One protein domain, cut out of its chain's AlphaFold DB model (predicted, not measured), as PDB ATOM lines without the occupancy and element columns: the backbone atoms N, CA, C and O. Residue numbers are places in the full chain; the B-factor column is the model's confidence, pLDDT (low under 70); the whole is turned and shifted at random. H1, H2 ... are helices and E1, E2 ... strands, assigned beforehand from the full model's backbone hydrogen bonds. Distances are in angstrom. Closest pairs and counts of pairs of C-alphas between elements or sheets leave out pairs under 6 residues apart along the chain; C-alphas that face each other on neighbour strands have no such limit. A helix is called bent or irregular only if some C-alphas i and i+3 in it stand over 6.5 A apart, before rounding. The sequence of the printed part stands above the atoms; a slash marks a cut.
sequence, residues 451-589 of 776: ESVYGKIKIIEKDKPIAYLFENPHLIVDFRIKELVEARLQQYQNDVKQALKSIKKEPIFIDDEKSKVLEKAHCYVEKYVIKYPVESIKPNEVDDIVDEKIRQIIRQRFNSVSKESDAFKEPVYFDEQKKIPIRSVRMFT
ATOM      1  N   GLU A 451     140.292 130.553 110.700       91.19
ATOM      2  CA  GLU A 451     140.451 130.818 112.142       91.19
ATOM      3  C   GLU A 451     139.703 129.799 113.016       91.19
ATOM      4  O   GLU A 451     140.059 129.579 114.174       91.19
ATOM      5  N   SER A 452     138.675 129.160 112.453       92.50
ATOM      6  CA  SER A 452     137.832 128.187 113.141       92.50
ATOM      7  C   SER A 452     138.575 126.888 113.437       92.50
ATOM      8  O   SER A 452     139.195 126.285 112.558       92.50
ATOM      9  N   VAL A 453     138.440 126.421 114.680       95.06
ATOM     10  CA  VAL A 453     138.974 125.138 115.141       95.06
ATOM     11  C   VAL A 453     137.833 124.146 115.329       95.06
ATOM     12  O   VAL A 453     136.875 124.397 116.061       95.06
ATOM     13  N   TYR A 454     137.972 122.996 114.686       96.06
ATOM     14  CA  TYR A 454     136.992 121.923 114.643       96.06
ATOM     15  C   TYR A 454     137.404 120.779 115.568       96.06
ATOM     16  O   TYR A 454     138.578 120.410 115.654       96.06
ATOM     17  N   GLY A 455     136.419 120.198 116.247       94.75
ATOM     18  CA  GLY A 455     136.559 118.903 116.905       94.75
ATOM     19  C   GLY A 455     136.225 117.769 115.940       94.75
ATOM     20  O   GLY A 455     135.609 117.990 114.898       94.75
ATOM     21  N   LYS A 456     136.579 116.545 116.317       93.56
ATOM     22  CA  LYS A 456     136.208 115.320 115.603       93.56
ATOM     23  C   LYS A 456     135.489 114.402 116.578       93.56
ATOM     24  O   LYS A 456     135.944 114.232 117.708       93.56
ATOM     25  N   ILE A 457     134.343 113.870 116.173       92.00
ATOM     26  CA  ILE A 457     133.572 112.923 116.979       92.00
ATOM     27  C   ILE A 457     133.281 111.668 116.172       92.00
ATOM     28  O   ILE A 457     133.115 111.724 114.955       92.00
ATOM     29  N   LYS A 458     133.190 110.543 116.874       90.69
ATOM     30  CA  LYS A 458     132.783 109.257 116.320       90.69
ATOM     31  C   LYS A 458     131.274 109.112 116.501       90.69
ATOM     32  O   LYS A 458     130.783 109.212 117.624       90.69
ATOM     33  N   ILE A 459     130.549 108.906 115.409       91.44
ATOM     34  CA  ILE A 459     129.104 108.657 115.411       91.44
ATOM     35  C   ILE A 459     128.800 107.317 114.747       91.44
ATOM     36  O   ILE A 459     129.655 106.751 114.073       91.44
ATOM     37  N   ILE A 460     127.580 106.818 114.930       92.31
ATOM     38  CA  ILE A 460     127.094 105.619 114.248       92.31
ATOM     39  C   ILE A 460     126.240 106.063 113.062       92.31
ATOM     40  O   ILE A 460     125.192 106.679 113.252       92.31
ATOM     41  N   GLU A 461     126.675 105.740 111.846       89.88
ATOM     42  CA  GLU A 461     125.820 105.823 110.664       89.88
ATOM     43  C   GLU A 461     125.147 104.475 110.426       89.88
ATOM     44  O   GLU A 461     125.794 103.423 110.390       89.88
ATOM     45  N   LYS A 462     123.822 104.521 110.292       91.75
ATOM     46  CA  LYS A 462     123.007 103.333 110.068       91.75
ATOM     47  C   LYS A 462     123.098 102.899 108.608       91.75
ATOM     48  O   LYS A 462     123.317 103.721 107.724       91.75
ATOM     49  N   ASP A 463     122.876 101.608 108.382       91.88
ATOM     50  CA  ASP A 463     122.592 101.053 107.059       91.88
ATOM     51  C   ASP A 463     123.658 101.301 105.971       91.88
ATOM     52  O   ASP A 463     123.325 101.514 104.804       91.88
ATOM     53  N   LYS A 464     124.954 101.230 106.314       91.62
ATOM     54  CA  LYS A 464     126.027 101.267 105.308       91.62
ATOM     55  C   LYS A 464     125.969 100.027 104.412       91.62
ATOM     56  O   LYS A 464     125.801  98.926 104.938       91.62
ATOM     57  N   PRO A 465     126.132 100.187 103.085       93.94
ATOM     58  CA  PRO A 465     126.009  99.088 102.135       93.94
ATOM     59  C   PRO A 465     127.147  98.082 102.300       93.94
ATOM     60  O   PRO A 465     128.260  98.457 102.666       93.94
ATOM     61  N   ILE A 466     126.896  96.824 101.936       90.69
ATOM     62  CA  ILE A 466     127.860  95.722 102.047       90.69
ATOM     63  C   ILE A 466     129.247  96.039 101.463       90.69
ATOM     64  O   ILE A 466     130.250  95.706 102.081       90.69
ATOM     65  N   ALA A 467     129.325  96.754 100.333       91.94
ATOM     66  CA  ALA A 467     130.594  97.167  99.726       91.94
ATOM     67  C   ALA A 467     131.474  97.963 100.705       91.94
ATOM     68  O   ALA A 467     132.650  97.655 100.878       91.94
ATOM     69  N   TYR A 468     130.866  98.910 101.422       91.06
ATOM     70  CA  TYR A 468     131.550  99.727 102.421       91.06
ATOM     71  C   TYR A 468     132.046  98.892 103.609       91.06
ATOM     72  O   TYR A 468     133.109  99.185 104.154       91.06
ATOM     73  N   LEU A 469     131.295  97.855 104.005       91.62
ATOM     74  CA  LEU A 469     131.666  96.971 105.117       91.62
ATOM     75  C   LEU A 469     132.952  96.197 104.805       91.62
ATOM     76  O   LEU A 469     133.811  96.078 105.669       91.62
ATOM     77  N   PHE A 470     133.099  95.714 103.567       91.88
ATOM     78  CA  PHE A 470     134.297  94.997 103.120       91.88
ATOM     79  C   PHE A 470     135.504  95.915 102.922       91.88
ATOM     80  O   PHE A 470     136.633  95.496 103.151       91.88
ATOM     81  N   GLU A 471     135.279  97.164 102.518       91.38
ATOM     82  CA  GLU A 471     136.344  98.170 102.436       91.38
ATOM     83  C   GLU A 471     136.808  98.630 103.829       91.38
ATOM     84  O   GLU A 471     137.978  98.955 104.013       91.38
ATOM     85  N   ASN A 472     135.908  98.641 104.823       90.94
ATOM     86  CA  ASN A 472     136.161  99.201 106.154       90.94
ATOM     87  C   ASN A 472     135.684  98.285 107.303       90.94
ATOM     88  O   ASN A 472     134.904  98.728 108.155       90.94
ATOM     89  N   PRO A 473     136.162  97.030 107.393       90.00
ATOM     90  CA  PRO A 473     135.658  96.061 108.372       90.00
ATOM     91  C   PRO A 473     135.858  96.519 109.824       90.00
ATOM     92  O   PRO A 473     134.993  96.346 110.680       90.00
ATOM     93  N   HIS A 474     136.960  97.221 110.095       89.56
ATOM     94  CA  HIS A 474     137.290  97.774 111.409       89.56
ATOM     95  C   HIS A 474     136.309  98.854 111.917       89.56
ATOM     96  O   HIS A 474     136.342  99.188 113.105       89.56
ATOM     97  N   LEU A 475     135.446  99.403 111.052       91.88
ATOM     98  CA  LEU A 475     134.443 100.412 111.411       91.88
ATOM     99  C   LEU A 475     133.071  99.816 111.749       91.88
ATOM    100  O   LEU A 475     132.205 100.555 112.218       91.88
ATOM    101  N   ILE A 476     132.853  98.520 111.532       93.25
ATOM    102  CA  ILE A 476     131.571  97.859 111.798       93.25
ATOM    103  C   ILE A 476     131.286  97.870 113.309       93.25
ATOM    104  O   ILE A 476     132.149  97.532 114.118       93.25
ATOM    105  N   VAL A 477     130.076  98.294 113.691       92.56
ATOM    106  CA  VAL A 477     129.655  98.404 115.104       92.56
ATOM    107  C   VAL A 477     129.310  97.036 115.689       92.56
ATOM    108  O   VAL A 477     129.665  96.746 116.829       92.56
ATOM    109  N   ASP A 478     128.598  96.214 114.919       92.12
ATOM    110  CA  ASP A 478     128.182  94.879 115.339       92.12
ATOM    111  C   ASP A 478     129.353  93.894 115.232       92.12
ATOM    112  O   ASP A 478     129.898  93.665 114.151       92.12
ATOM    113  N   PHE A 479     129.741  93.318 116.370       92.06
ATOM    114  CA  PHE A 479     130.899  92.435 116.467       92.06
ATOM    115  C   PHE A 479     130.750  91.158 115.625       92.06
ATOM    116  O   PHE A 479     131.694  90.765 114.947       92.06
ATOM    117  N   ARG A 480     129.552  90.560 115.584       90.50
ATOM    118  CA  ARG A 480     129.294  89.334 114.814       90.50
ATOM    119  C   ARG A 480     129.383  89.610 113.316       90.50
ATOM    120  O   ARG A 480     130.020  88.860 112.580       90.50
ATOM    121  N   ILE A 481     128.786  90.711 112.855       91.44
ATOM    122  CA  ILE A 481     128.889  91.123 111.446       91.44
ATOM    123  C   ILE A 481     130.348  91.412 111.075       91.44
ATOM    124  O   ILE A 481     130.786  91.031 109.990       91.44
ATOM    125  N   LYS A 482     131.103  92.053 111.973       93.06
ATOM    126  CA  LYS A 482     132.526  92.326 111.769       93.06
ATOM    127  C   LYS A 482     133.320  91.038 111.550       93.06
ATOM    128  O   LYS A 482     134.019  90.940 110.544       93.06
ATOM    129  N   GLU A 483     133.165  90.048 112.427       92.88
ATOM    130  CA  GLU A 483     133.851  88.757 112.304       92.88
ATOM    131  C   GLU A 483     133.497  88.037 110.998       92.88
ATOM    132  O   GLU A 483     134.383  87.518 110.323       92.88
ATOM    133  N   LEU A 484     132.223  88.051 110.592       91.81
ATOM    134  CA  LEU A 484     131.783  87.429 109.339       91.81
ATOM    135  C   LEU A 484     132.422  88.084 108.103       91.81
ATOM    136  O   LEU A 484     132.833  87.386 107.171       91.81
ATOM    137  N   VAL A 485     132.517  89.417 108.089       91.31
ATOM    138  CA  VAL A 485     133.155  90.165 106.996       91.31
ATOM    139  C   VAL A 485     134.668  89.928 106.986       91.31
ATOM    140  O   VAL A 485     135.232  89.664 105.923       91.31
ATOM    141  N   GLU A 486     135.327  89.963 108.146       93.00
ATOM    142  CA  GLU A 486     136.771  89.719 108.272       93.00
ATOM    143  C   GLU A 486     137.144  88.281 107.891       93.00
ATOM    144  O   GLU A 486     138.093  88.076 107.132       93.00
ATOM    145  N   ALA A 487     136.360  87.286 108.314       91.50
ATOM    146  CA  ALA A 487     136.553  85.891 107.924       91.50
ATOM    147  C   ALA A 487     136.425  85.710 106.405       91.50
ATOM    148  O   ALA A 487     137.246  85.029 105.784       91.50
ATOM    149  N   ARG A 488     135.438  86.364 105.777       91.56
ATOM    150  CA  ARG A 488     135.297  86.331 104.316       91.56
ATOM    151  C   ARG A 488     136.471  87.019 103.623       91.56
ATOM    152  O   ARG A 488     136.958  86.495 102.631       91.56
ATOM    153  N   LEU A 489     136.953  88.156 104.119       91.12
ATOM    154  CA  LEU A 489     138.138  88.814 103.559       91.12
ATOM    155  C   LEU A 489     139.377  87.913 103.647       91.12
ATOM    156  O   LEU A 489     140.088  87.767 102.652       91.12
ATOM    157  N   GLN A 490     139.587  87.240 104.779       92.25
ATOM    158  CA  GLN A 490     140.707  86.314 104.964       92.25
ATOM    159  C   GLN A 490     140.680  85.149 103.964       92.25
ATOM    160  O   GLN A 490     141.723  84.808 103.406       92.25
ATOM    161  N   GLN A 491     139.501  84.592 103.662       91.62
ATOM    162  CA  GLN A 491     139.347  83.532 102.650       91.62
ATOM    163  C   GLN A 491     139.843  83.951 101.255       91.62
ATOM    164  O   GLN A 491     140.303  83.105 100.490       91.62
ATOM    165  N   TYR A 492     139.781  85.245 100.933       90.94
ATOM    166  CA  TYR A 492     140.209  85.807  99.648       90.94
ATOM    167  C   TYR A 492     141.502  86.629  99.767       90.94
ATOM    168  O   TYR A 492     141.708  87.562  98.995       90.94
ATOM    169  N   GLN A 493     142.375  86.301 100.730       89.31
ATOM    170  CA  GLN A 493     143.674  86.966 100.934       89.31
ATOM    171  C   GLN A 493     143.559  88.496 101.094       89.31
ATOM    172  O   GLN A 493     144.439  89.246 100.677       89.31
ATOM    173  N   ASN A 494     142.465  88.960 101.703       85.44
ATOM    174  CA  ASN A 494     142.101  90.369 101.868       85.44
ATOM    175  C   ASN A 494     141.874  91.145 100.551       85.44
ATOM    176  O   ASN A 494     141.859  92.377 100.558       85.44
ATOM    177  N   ASP A 495     141.634  90.464  99.424       89.25
ATOM    178  CA  ASP A 495     141.179  91.106  98.186       89.25
ATOM    179  C   ASP A 495     139.679  91.441  98.279       89.25
ATOM    180  O   ASP A 495     138.799  90.597  98.074       89.25
ATOM    181  N   VAL A 496     139.388  92.715  98.550       89.31
ATOM    182  CA  VAL A 496     138.026  93.265  98.664       89.31
ATOM    183  C   VAL A 496     137.178  92.991  97.415       89.31
ATOM    184  O   VAL A 496     135.997  92.654  97.530       89.31
ATOM    185  N   LYS A 497     137.747  93.102  96.205       90.56
ATOM    186  CA  LYS A 497     136.984  92.942  94.953       90.56
ATOM    187  C   LYS A 497     136.568  91.490  94.749       90.56
ATOM    188  O   LYS A 497     135.439  91.238  94.318       90.56
ATOM    189  N   GLN A 498     137.464  90.546  95.028       89.06
ATOM    190  CA  GLN A 498     137.158  89.116  94.934       89.06
ATOM    191  C   GLN A 498     136.186  88.685  96.034       89.06
ATOM    192  O   GLN A 498     135.186  88.022  95.740       89.06
ATOM    193  N   ALA A 499     136.402  89.158  97.264       87.94
ATOM    194  CA  ALA A 499     135.516  88.897  98.389       87.94
ATOM    195  C   ALA A 499     134.085  89.389  98.108       87.94
ATOM    196  O   ALA A 499     133.141  88.616  98.262       87.94
ATOM    197  N   LEU A 500     133.902  90.604  97.574       88.81
ATOM    198  CA  LEU A 500     132.577  91.123  97.203       88.81
ATOM    199  C   LEU A 500     131.910  90.335  96.067       88.81
ATOM    200  O   LEU A 500     130.700  90.104  96.100       88.81
ATOM    201  N   LYS A 501     132.676  89.884  95.064       90.19
ATOM    202  CA  LYS A 501     132.138  89.031  93.989       90.19
ATOM    203  C   LYS A 501     131.632  87.690  94.520       90.19
ATOM    204  O   LYS A 501     130.632  87.190  94.002       90.19
ATOM    205  N   SER A 502     132.289  87.128  95.539       90.00
ATOM    206  CA  SER A 502     131.908  85.838  96.130       90.00
ATOM    207  C   SER A 502     130.503  85.843  96.733       90.00
ATOM    208  O   SER A 502     129.802  84.839  96.655       90.00
ATOM    209  N   ILE A 503     130.048  86.989  97.246       87.69
ATOM    210  CA  ILE A 503     128.765  87.131  97.952       87.69
ATOM    211  C   ILE A 503     127.579  86.840  97.029       87.69
ATOM    212  O   ILE A 503     126.559  86.325  97.474       87.69
ATOM    213  N   LYS A 504     127.725  87.097  95.722       84.56
ATOM    214  CA  LYS A 504     126.701  86.756  94.722       84.56
ATOM    215  C   LYS A 504     126.467  85.249  94.596       84.56
ATOM    216  O   LYS A 504     125.390  84.848  94.173       84.56
ATOM    217  N   LYS A 505     127.484  84.435  94.896       85.06
ATOM    218  CA  LYS A 505     127.409  82.967  94.860       85.06
ATOM    219  C   LYS A 505     127.111  82.389  96.241       85.06
ATOM    220  O   LYS A 505     126.343  81.443  96.343       85.06
ATOM    221  N   GLU A 506     127.705  82.969  97.281       86.56
ATOM    222  CA  GLU A 506     127.571  82.527  98.667       86.56
ATOM    223  C   GLU A 506     127.321  83.732  99.593       86.56
ATOM    224  O   GLU A 506     128.278  84.377 100.053       86.56
ATOM    225  N   PRO A 507     126.042  84.057  99.862       88.19
ATOM    226  CA  PRO A 507     125.666  85.154 100.745       88.19
ATOM    227  C   PRO A 507     126.177  84.962 102.177       88.19
ATOM    228  O   PRO A 507     126.322  83.839 102.658       88.19
ATOM    229  N   ILE A 508     126.436  86.070 102.872       88.12
ATOM    230  CA  ILE A 508     126.727  86.058 104.311       88.12
ATOM    231  C   ILE A 508     125.403  86.174 105.054       88.12
ATOM    232  O   ILE A 508     124.634  87.092 104.777       88.12
ATOM    233  N   PHE A 509     125.151  85.275 106.001       87.31
ATOM    234  CA  PHE A 509     123.949  85.294 106.831       87.31
ATOM    235  C   PHE A 509     124.267  85.837 108.224       87.31
ATOM    236  O   PHE A 509     125.310  85.518 108.795       87.31
ATOM    237  N   ILE A 510     123.385  86.686 108.751       84.69
ATOM    238  CA  ILE A 510     123.562  87.345 110.053       84.69
ATOM    239  C   ILE A 510     123.112  86.418 111.192       84.69
ATOM    240  O   ILE A 510     123.612  86.536 112.307       84.69
ATOM    241  N   ASP A 511     122.212  85.480 110.918       81.00
ATOM    242  CA  ASP A 511     121.619  84.543 111.867       81.00
ATOM    243  C   ASP A 511     122.031  83.086 111.597       81.00
ATOM    244  O   ASP A 511     122.361  82.705 110.472       81.00
ATOM    245  N   ASP A 512     121.983  82.258 112.642       74.25
ATOM    246  CA  ASP A 512     122.386  80.846 112.580       74.25
ATOM    247  C   ASP A 512     121.407  79.984 111.759       74.25
ATOM    248  O   ASP A 512     121.806  78.983 111.165       74.25
ATOM    249  N   GLU A 513     120.149  80.422 111.643       79.19
ATOM    250  CA  GLU A 513     119.100  79.790 110.827       79.19
ATOM    251  C   GLU A 513     119.202  80.142 109.328       79.19
ATOM    252  O   GLU A 513     118.428  79.632 108.517       79.19
ATOM    253  N   LYS A 514     120.174  80.983 108.938       79.75
ATOM    254  CA  LYS A 514     120.402  81.459 107.560       79.75
ATOM    255  C   LYS A 514     119.169  82.105 106.911       79.75
ATOM    256  O   LYS A 514     118.968  82.001 105.701       79.75
ATOM    257  N   SER A 515     118.353  82.799 107.698       74.56
ATOM    258  CA  SER A 515     117.140  83.476 107.224       74.56
ATOM    259  C   SER A 515     117.378  84.931 106.791       74.56
ATOM    260  O   SER A 515     116.608  85.462 105.989       74.56
ATOM    261  N   LYS A 516     118.444  85.592 107.275       83.25
ATOM    262  CA  LYS A 516     118.741  87.015 107.025       83.25
ATOM    263  C   LYS A 516     120.113  87.208 106.395       83.25
ATOM    264  O   LYS A 516     121.144  87.001 107.031       83.25
ATOM    265  N   VAL A 517     120.124  87.689 105.156       89.12
ATOM    266  CA  VAL A 517     121.354  88.034 104.433       89.12
ATOM    267  C   VAL A 517     121.893  89.388 104.904       89.12
ATOM    268  O   VAL A 517     121.147  90.348 105.100       89.12
ATOM    269  N   LEU A 518     123.211  89.478 105.068       89.38
ATOM    270  CA  LEU A 518     123.918  90.724 105.330       89.38
ATOM    271  C   LEU A 518     123.909  91.600 104.075       89.38
ATOM    272  O   LEU A 518     124.715  91.405 103.173       89.38
ATOM    273  N   GLU A 519     123.026  92.591 104.035       89.06
ATOM    274  CA  GLU A 519     123.005  93.609 102.971       89.06
ATOM    275  C   GLU A 519     123.627  94.935 103.422       89.06
ATOM    276  O   GLU A 519     124.234  95.668 102.634       89.06
ATOM    277  N   LYS A 520     123.457  95.251 104.707       92.19
ATOM    278  CA  LYS A 520     123.835  96.524 105.310       92.19
ATOM    279  C   LYS A 520     124.134  96.362 106.795       92.19
ATOM    280  O   LYS A 520     123.573  95.481 107.443       92.19
ATOM    281  N   ALA A 521     124.980  97.231 107.338       92.06
ATOM    282  CA  ALA A 521     125.280  97.253 108.768       92.06
ATOM    283  C   ALA A 521     125.578  98.664 109.276       92.06
ATOM    284  O   ALA A 521     125.831  99.594 108.509       92.06
ATOM    285  N   HIS A 522     125.523  98.838 110.594       93.81
ATOM    286  CA  HIS A 522     125.875 100.097 111.242       93.81
ATOM    287  C   HIS A 522     127.394 100.218 111.338       93.81
ATOM    288  O   HIS A 522     128.066  99.287 111.786       93.81
ATOM    289  N   CYS A 523     127.930 101.365 110.928       92.75
ATOM    290  CA  CYS A 523     129.363 101.638 110.998       92.75
ATOM    291  C   CYS A 523     129.635 102.909 111.785       92.75
ATOM    292  O   CYS A 523     128.877 103.882 111.736       92.75
ATOM    293  N   TYR A 524     130.769 102.914 112.466       92.62
ATOM    294  CA  TYR A 524     131.336 104.124 113.003       92.62
ATOM    295  C   TYR A 524     131.864 105.009 111.879       92.62
ATOM    296  O   TYR A 524     132.612 104.563 111.013       92.62
ATOM    297  N   VAL A 525     131.494 106.282 111.926       90.06
ATOM    298  CA  VAL A 525     131.988 107.315 111.020       90.06
ATOM    299  C   VAL A 525     132.456 108.481 111.864       90.06
ATOM    300  O   VAL A 525     131.795 108.887 112.823       90.06
ATOM    301  N   GLU A 526     133.613 109.023 111.522       90.00
ATOM    302  CA  GLU A 526     134.104 110.221 112.173       90.00
ATOM    303  C   GLU A 526     133.613 111.461 111.427       90.00
ATOM    304  O   GLU A 526     133.727 111.553 110.205       90.00
ATOM    305  N   LYS A 527     133.069 112.431 112.164       92.62
ATOM    306  CA  LYS A 527     132.611 113.710 111.613       92.62
ATOM    307  C   LYS A 527     133.235 114.884 112.348       92.62
ATOM    308  O   LYS A 527     133.435 114.840 113.565       92.62
ATOM    309  N   TYR A 528     133.489 115.955 111.603       95.19
ATOM    310  CA  TYR A 528     133.983 117.208 112.160       95.19
ATOM    311  C   TYR A 528     132.842 118.091 112.647       95.19
ATOM    312  O   TYR A 528     131.814 118.247 111.977       95.19
ATOM    313  N   VAL A 529     133.052 118.690 113.814       95.75
ATOM    314  CA  VAL A 529     132.045 119.449 114.549       95.75
ATOM    315  C   VAL A 529     132.601 120.761 115.078       95.75
ATOM    316  O   VAL A 529     133.779 120.867 115.420       95.75
ATOM    317  N   ILE A 530     131.729 121.747 115.224       95.88
ATOM    318  CA  ILE A 530     132.031 123.025 115.875       95.88
ATOM    319  C   ILE A 530     130.813 123.485 116.681       95.88
ATOM    320  O   ILE A 530     129.709 122.970 116.497       95.88
ATOM    321  N   LYS A 531     131.017 124.384 117.647       95.44
ATOM    322  CA  LYS A 531     129.922 124.972 118.424       95.44
ATOM    323  C   LYS A 531     129.504 126.308 117.822       95.44
ATOM    324  O   LYS A 531     130.354 127.174 117.647       95.44
ATOM    325  N   TYR A 532     128.206 126.479 117.612       93.38
ATOM    326  CA  TYR A 532     127.598 127.743 117.210       93.38
ATOM    327  C   TYR A 532     126.749 128.308 118.351       93.38
ATOM    328  O   TYR A 532     126.124 127.525 119.077       93.38
ATOM    329  N   PRO A 533     126.713 129.639 118.546       93.75
ATOM    330  CA  PRO A 533     125.685 130.282 119.358       93.75
ATOM    331  C   PRO A 533     124.288 129.868 118.885       93.75
ATOM    332  O   PRO A 533     124.056 129.734 117.686       93.75
ATOM    333  N   VAL A 534     123.355 129.663 119.814       92.00
ATOM    334  CA  VAL A 534     122.002 129.207 119.453       92.00
ATOM    335  C   VAL A 534     121.293 130.205 118.527       92.00
ATOM    336  O   VAL A 534     120.632 129.809 117.577       92.00
ATOM    337  N   GLU A 535     121.538 131.496 118.749       88.56
ATOM    338  CA  GLU A 535     120.951 132.617 118.010       88.56
ATOM    339  C   GLU A 535     121.390 132.688 116.540       88.56
ATOM    340  O   GLU A 535     120.717 133.323 115.734       88.56
ATOM    341  N   SER A 536     122.512 132.054 116.172       89.00
ATOM    342  CA  SER A 536     123.015 132.072 114.792       89.00
ATOM    343  C   SER A 536     122.478 130.937 113.917       89.00
ATOM    344  O   SER A 536     122.773 130.925 112.725       89.00
ATOM    345  N   ILE A 537     121.754 129.974 114.497       91.12
ATOM    346  CA  ILE A 537     121.259 128.786 113.788       91.12
ATOM    347  C   ILE A 537     120.098 129.179 112.879       91.12
ATOM    348  O   ILE A 537     119.211 129.925 113.296       91.12
ATOM    349  N   LYS A 538     120.058 128.619 111.670       91.00
ATOM    350  CA  LYS A 538     118.928 128.755 110.742       91.00
ATOM    351  C   LYS A 538     118.072 127.486 110.680       91.00
ATOM    352  O   LYS A 538     118.578 126.396 110.960       91.00
ATOM    353  N   PRO A 539     116.794 127.571 110.260       90.25
ATOM    354  CA  PRO A 539     115.907 126.404 110.199       90.25
ATOM    355  C   PRO A 539     116.440 125.242 109.352       90.25
ATOM    356  O   PRO A 539     116.269 124.081 109.717       90.25
ATOM    357  N   ASN A 540     117.124 125.543 108.244       91.81
ATOM    358  CA  ASN A 540     117.713 124.544 107.351       91.81
ATOM    359  C   ASN A 540     118.981 123.872 107.911       91.81
ATOM    360  O   ASN A 540     119.421 122.877 107.349       91.81
ATOM    361  N   GLU A 541     119.555 124.392 108.998       92.38
ATOM    362  CA  GLU A 541     120.773 123.874 109.639       92.38
ATOM    363  C   GLU A 541     120.451 123.043 110.896       92.38
ATOM    364  O   GLU A 541     121.336 122.456 111.512       92.38
ATOM    365  N   VAL A 542     119.179 122.973 111.310       93.81
ATOM    366  CA  VAL A 542     118.764 122.265 112.533       93.81
ATOM    367  C   VAL A 542     119.170 120.790 112.491       93.81
ATOM    368  O   VAL A 542     119.602 120.248 113.506       93.81
ATOM    369  N   ASP A 543     119.100 120.144 111.327       93.56
ATOM    370  CA  ASP A 543     119.504 118.741 111.167       93.56
ATOM    371  C   ASP A 543     121.001 118.494 111.387       93.56
ATOM    372  O   ASP A 543     121.391 117.386 111.761       93.56
ATOM    373  N   ASP A 544     121.831 119.533 111.278       95.00
ATOM    374  CA  ASP A 544     123.259 119.440 111.568       95.00
ATOM    375  C   ASP A 544     123.556 119.431 113.074       95.00
ATOM    376  O   ASP A 544     124.675 119.108 113.475       95.00
ATOM    377  N   ILE A 545     122.587 119.740 113.945       96.06
ATOM    378  CA  ILE A 545     122.771 119.670 115.402       96.06
ATOM    379  C   ILE A 545     123.058 118.227 115.812       96.06
ATOM    380  O   ILE A 545     122.288 117.320 115.512       96.06
ATOM    381  N   VAL A 546     124.149 118.011 116.548       94.06
ATOM    382  CA  VAL A 546     124.602 116.663 116.927       94.06
ATOM    383  C   VAL A 546     123.705 116.008 117.979       94.06
ATOM    384  O   VAL A 546     123.462 114.808 117.911       94.06
ATOM    385  N   ASP A 547     123.243 116.773 118.968       93.75
ATOM    386  CA  ASP A 547     122.416 116.259 120.064       93.75
ATOM    387  C   ASP A 547     120.941 116.189 119.645       93.75
ATOM    388  O   ASP A 547     120.332 117.209 119.325       93.75
ATOM    389  N   GLU A 548     120.370 114.984 119.660       93.25
ATOM    390  CA  GLU A 548     119.011 114.714 119.178       93.25
ATOM    391  C   GLU A 548     117.932 115.459 119.981       93.25
ATOM    392  O   GLU A 548     116.987 115.999 119.405       93.25
ATOM    393  N   LYS A 549     118.082 115.555 121.309       94.12
ATOM    394  CA  LYS A 549     117.103 116.247 122.159       94.12
ATOM    395  C   LYS A 549     117.154 117.751 121.905       94.12
ATOM    396  O   LYS A 549     116.113 118.382 121.731       94.12
ATOM    397  N   ILE A 550     118.355 118.327 121.844       94.38
ATOM    398  CA  ILE A 550     118.535 119.747 121.512       94.38
ATOM    399  C   ILE A 550     118.003 120.041 120.103       94.38
ATOM    400  O   ILE A 550     117.323 121.052 119.918       94.38
ATOM    401  N   ARG A 551     118.255 119.153 119.132       96.00
ATOM    402  CA  ARG A 551     117.724 119.261 117.766       96.00
ATOM    403  C   ARG A 551     116.200 119.366 117.776       96.00
ATOM    404  O   ARG A 551     115.651 120.262 117.142       96.00
ATOM    405  N   GLN A 552     115.522 118.488 118.513       95.75
ATOM    406  CA  GLN A 552     114.062 118.499 118.627       95.75
ATOM    407  C   GLN A 552     113.540 119.773 119.302       95.75
ATOM    408  O   GLN A 552     112.607 120.382 118.781       95.75
ATOM    409  N   ILE A 553     114.171 120.222 120.395       94.31
ATOM    410  CA  ILE A 553     113.801 121.466 121.096       94.31
ATOM    411  C   ILE A 553     113.906 122.674 120.154       94.31
ATOM    412  O   ILE A 553     112.986 123.486 120.071       94.31
ATOM    413  N   ILE A 554     115.013 122.794 119.417       93.81
ATOM    414  CA  ILE A 554     115.230 123.919 118.499       93.81
ATOM    415  C   ILE A 554     114.287 123.836 117.294       93.81
ATOM    416  O   ILE A 554     113.727 124.854 116.889       93.81
ATOM    417  N   ARG A 555     114.029 122.635 116.765       95.06
ATOM    418  CA  ARG A 555     113.032 122.423 115.706       95.06
ATOM    419  C   ARG A 555     111.640 122.873 116.147       95.06
ATOM    420  O   ARG A 555     110.969 123.597 115.420       95.06
ATOM    421  N   GLN A 556     111.219 122.477 117.347       92.56
ATOM    422  CA  GLN A 556     109.946 122.911 117.925       92.56
ATOM    423  C   GLN A 556     109.905 124.429 118.113       92.56
ATOM    424  O   GLN A 556     108.891 125.047 117.799       92.56
ATOM    425  N   ARG A 557     111.014 125.042 118.552       91.50
ATOM    426  CA  ARG A 557     111.106 126.498 118.692       91.50
ATOM    427  C   ARG A 557     110.874 127.213 117.362       91.50
ATOM    428  O   ARG A 557     110.053 128.124 117.325       91.50
ATOM    429  N   PHE A 558     111.520 126.781 116.279       92.88
ATOM    430  CA  PHE A 558     111.281 127.359 114.951       92.88
ATOM    431  C   PHE A 558     109.846 127.151 114.468       92.88
ATOM    432  O   PHE A 558     109.253 128.077 113.928       92.88
ATOM    433  N   ASN A 559     109.257 125.985 114.729       91.19
ATOM    434  CA  ASN A 559     107.860 125.716 114.376       91.19
ATOM    435  C   ASN A 559     106.858 126.558 115.190       91.19
ATOM    436  O   ASN A 559     105.725 126.741 114.754       91.19
ATOM    437  N   SER A 560     107.250 127.044 116.374       89.00
ATOM    438  CA  SER A 560     106.394 127.846 117.259       89.00
ATOM    439  C   SER A 560     106.368 129.342 116.929       89.00
ATOM    440  O   SER A 560     105.542 130.065 117.483       89.00
ATOM    441  N   VAL A 561     107.258 129.819 116.051       87.62
ATOM    442  CA  VAL A 561     107.360 131.237 115.685       87.62
ATOM    443  C   VAL A 561     106.992 131.455 114.221       87.62
ATOM    444  O   VAL A 561     107.379 130.690 113.346       87.62
ATOM    445  N   SER A 562     106.271 132.540 113.934       82.44
ATOM    446  CA  SER A 562     105.879 132.888 112.558       82.44
ATOM    447  C   SER A 562     107.018 133.511 111.743       82.44
ATOM    448  O   SER A 562     106.977 133.498 110.516       82.44
ATOM    449  N   LYS A 563     108.023 134.093 112.415       83.81
ATOM    450  CA  LYS A 563     109.216 134.691 111.801       83.81
ATOM    451  C   LYS A 563     110.469 134.088 112.427       83.81
ATOM    452  O   LYS A 563     110.594 134.047 113.648       83.81
ATOM    453  N   GLU A 564     111.430 133.699 111.593       82.44
ATOM    454  CA  GLU A 564     112.693 133.083 112.033       82.44
ATOM    455  C   GLU A 564     113.478 133.971 113.010       82.44
ATOM    456  O   GLU A 564     114.054 133.478 113.976       82.44
ATOM    457  N   SER A 565     113.438 135.293 112.808       78.88
ATOM    458  CA  SER A 565     114.109 136.284 113.663       78.88
ATOM    459  C   SER A 565     113.619 136.294 115.114       78.88
ATOM    460  O   SER A 565     114.295 136.833 115.987       78.88
ATOM    461  N   ASP A 566     112.437 135.737 115.373       82.31
ATOM    462  CA  ASP A 566     111.813 135.757 116.692       82.31
ATOM    463  C   ASP A 566     112.147 134.501 117.513       82.31
ATOM    464  O   ASP A 566     111.926 134.491 118.725       82.31
ATOM    465  N   ALA A 567     112.736 133.469 116.890       82.44
ATOM    466  CA  ALA A 567     112.976 132.154 117.495       82.44
ATOM    467  C   ALA A 567     113.797 132.207 118.794       82.44
ATOM    468  O   ALA A 567     113.565 131.407 119.700       82.44
ATOM    469  N   PHE A 568     114.731 133.154 118.901       88.50
ATOM    470  CA  PHE A 568     115.680 133.242 120.016       88.50
ATOM    471  C   PHE A 568     115.638 134.584 120.760       88.50
ATOM    472  O   PHE A 568     116.574 134.904 121.488       88.50
ATOM    473  N   LYS A 569     114.557 135.369 120.610       83.25
ATOM    474  CA  LYS A 569     114.335 136.569 121.445       83.25
ATOM    475  C   LYS A 569     114.201 136.205 122.924       83.25
ATOM    476  O   LYS A 569     114.726 136.904 123.782       83.25
ATOM    477  N   GLU A 570     113.535 135.084 123.186       82.38
ATOM    478  CA  GLU A 570     113.438 134.476 124.508       82.38
ATOM    479  C   GLU A 570     114.433 133.315 124.646       82.38
ATOM    480  O   GLU A 570     114.619 132.553 123.688       82.38
ATOM    481  N   PRO A 571     115.044 133.114 125.830       86.38
ATOM    482  CA  PRO A 571     115.955 132.001 126.054       86.38
ATOM    483  C   PRO A 571     115.300 130.639 125.792       86.38
ATOM    484  O   PRO A 571     114.175 130.364 126.216       86.38
ATOM    485  N   VAL A 572     116.046 129.748 125.138       90.62
ATOM    486  CA  VAL A 572     115.662 128.345 124.950       90.62
ATOM    487  C   VAL A 572     116.317 127.505 126.041       90.62
ATOM    488  O   VAL A 572     117.519 127.625 126.285       90.62
ATOM    489  N   TYR A 573     115.543 126.639 126.689       90.94
ATOM    490  CA  TYR A 573     116.010 125.813 127.801       90.94
ATOM    491  C   TYR A 573     116.126 124.344 127.395       90.94
ATOM    492  O   TYR A 573     115.280 123.814 126.683       90.94
ATOM    493  N   PHE A 574     117.174 123.672 127.873       90.69
ATOM    494  CA  PHE A 574     117.306 122.215 127.771       90.69
ATOM    495  C   PHE A 574     116.388 121.494 128.770       90.69
ATOM    496  O   PHE A 574     115.896 120.391 128.516       90.69
ATOM    497  N   ASP A 575     116.203 122.136 129.922       88.38
ATOM    498  CA  ASP A 575     115.287 121.760 130.989       88.38
ATOM    499  C   ASP A 575     114.641 123.051 131.499       88.38
ATOM    500  O   ASP A 575     115.315 123.918 132.066       88.38
ATOM    501  N   GLU A 576     113.349 123.194 131.224       82.31
ATOM    502  CA  GLU A 576     112.569 124.389 131.542       82.31
ATOM    503  C   GLU A 576     112.312 124.522 133.049       82.31
ATOM    504  O   GLU A 576     112.355 125.628 133.587       82.31
ATOM    505  N   GLN A 577     112.169 123.401 133.765       87.44
ATOM    506  CA  GLN A 577     111.958 123.393 135.217       87.44
ATOM    507  C   GLN A 577     113.219 123.837 135.960       87.44
ATOM    508  O   GLN A 577     113.153 124.620 136.908       87.44
ATOM    509  N   LYS A 578     114.386 123.372 135.502       88.62
ATOM    510  CA  LYS A 578     115.689 123.731 136.085       88.62
ATOM    511  C   LYS A 578     116.281 125.015 135.505       88.62
ATOM    512  O   LYS A 578     117.368 125.413 135.919       88.62
ATOM    513  N   LYS A 579     115.594 125.646 134.543       87.94
ATOM    514  CA  LYS A 579     116.041 126.847 133.821       87.94
ATOM    515  C   LYS A 579     117.479 126.729 133.305       87.94
ATOM    516  O   LYS A 579     118.267 127.658 133.453       87.94
ATOM    517  N   ILE A 580     117.833 125.594 132.696       89.81
ATOM    518  CA  ILE A 580     119.171 125.380 132.114       89.81
ATOM    519  C   ILE A 580     119.166 125.897 130.666       89.81
ATOM    520  O   ILE A 580     118.582 125.233 129.805       89.81
ATOM    521  N   PRO A 581     119.774 127.062 130.361       92.00
ATOM    522  CA  PRO A 581     119.679 127.661 129.036       92.00
ATOM    523  C   PRO A 581     120.628 126.991 128.036       92.00
ATOM    524  O   PRO A 581     121.781 126.678 128.348       92.00
ATOM    525  N   ILE A 582     120.173 126.856 126.795       93.19
ATOM    526  CA  ILE A 582     120.991 126.435 125.657       93.19
ATOM    527  C   ILE A 582     121.615 127.688 125.050       93.19
ATOM    528  O   ILE A 582     120.953 128.443 124.352       93.19
ATOM    529  N   ARG A 583     122.904 127.921 125.318       91.69
ATOM    530  CA  ARG A 583     123.630 129.080 124.759       91.69
ATOM    531  C   ARG A 583     124.307 128.781 123.426       91.69
ATOM    532  O   ARG A 583     124.429 129.649 122.572       91.69
ATOM    533  N   SER A 584     124.781 127.551 123.264       94.25
ATOM    534  CA  SER A 584     125.493 127.107 122.069       94.25
ATOM    535  C   SER A 584     125.213 125.640 121.811       94.25
ATOM    536  O   SER A 584     125.142 124.863 122.768       94.25
ATOM    537  N   VAL A 585     125.173 125.249 120.547       95.38
ATOM    538  CA  VAL A 585     124.968 123.861 120.135       95.38
ATOM    539  C   VAL A 585     126.139 123.381 119.301       95.38
ATOM    540  O   VAL A 585     126.773 124.150 118.583       95.38
ATOM    541  N   ARG A 586     126.458 122.094 119.423       96.44
ATOM    542  CA  ARG A 586     127.462 121.447 118.580       96.44
ATOM    543  C   ARG A 586     126.786 120.994 117.291       96.44
ATOM    544  O   ARG A 586     125.775 120.300 117.369       96.44
ATOM    545  N   MET A 587     127.366 121.344 116.150       96.44
ATOM    546  CA  MET A 587     126.828 121.023 114.827       96.44
ATOM    547  C   MET A 587     127.870 120.305 113.974       96.44
ATOM    548  O   MET A 587     129.074 120.545 114.124       96.44
ATOM    549  N   PHE A 588     127.406 119.412 113.105       95.31
ATOM    550  CA  PHE A 588     128.187 118.827 112.026       95.31
ATOM    551  C   PHE A 588     128.519 119.896 110.987       95.31
ATOM    552  O   PHE A 588     127.746 120.814 110.751       95.31
ATOM    553  N   THR A 589     129.698 119.789 110.380       92.00
ATOM    554  CA  THR A 589     130.202 120.823 109.456       92.00
ATOM    555  C   THR A 589     130.250 120.381 107.998       92.00
ATOM    556  O   THR A 589     130.513 121.197 107.122       92.00
TER     557      THR A 589
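This is residues 451 to 589 of the 776 residues of the protein "HNH Cas9-type domain-containing protein" of Bacteroidetes bacterium (UniProt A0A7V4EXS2). Picture a dumbbell: a long, twisted two-strand ribbon, E1 and E2, joins two small lobes, one of H1, H2 and H3, the other of H4, H5, E3 and E4. E4 pairs with E2 at the second lobe. The printed part has 139 residues, running E1 H1 H2 H3 E2 H4 H5 E3 E4; the sheet is E1 - E2 - E4, all antiparallel, and the class is mixed. It is only just loose, close to extended, with a radius of gyration of the C-alphas of 21.4 A and spans of 61 by 39 by 27 A.

Find C-alpha 451 at (140.451, 130.818, 112.142); E1 runs to 465, 36.3 A, and bends by 79 degrees at 462. Next come H1, 466 to 471, H2, 479 to 491, and H3, 496 to 503. E2, 520 to 533, spans 36.6 A. Then read H4, 539 to 544, H5, 548 to 559, E3, 573 to 575, and E4, 584 to 588, ending at (128.187, 118.827, 112.026).

Look along E1 and E2: N 457 and O 527 are 2.9 A apart, within hydrogen-bond range. For E2 and E4, N 532 and O 585 are 2.9 A apart. H1 touches H3, C-alphas 470 and 496 closest at 6.1 A. H2 touches H1 with residues 485 to 489 alone, at a steep tilt of 67 degrees. H4 and H5 form a helical hairpin, C-alphas 542 and 551 closest at 6.1 A. E3 pairs with no named strand. Every O i to N i+4 pair is within range in H1, H2 and H5, 3 of 4 in H3, and 0 of 2 in irregular H4, where C-alphas 540 and 543 are 7.2 A apart and 2 of 3 O i to N i+3 pairs are.

C-alphas 491 and 569, the two farthest apart, are 61.6 A apart. The links H3 to E2 and H5 to E3 are long. The printed part has no cut, and no printed residue is under 70 in pLDDT.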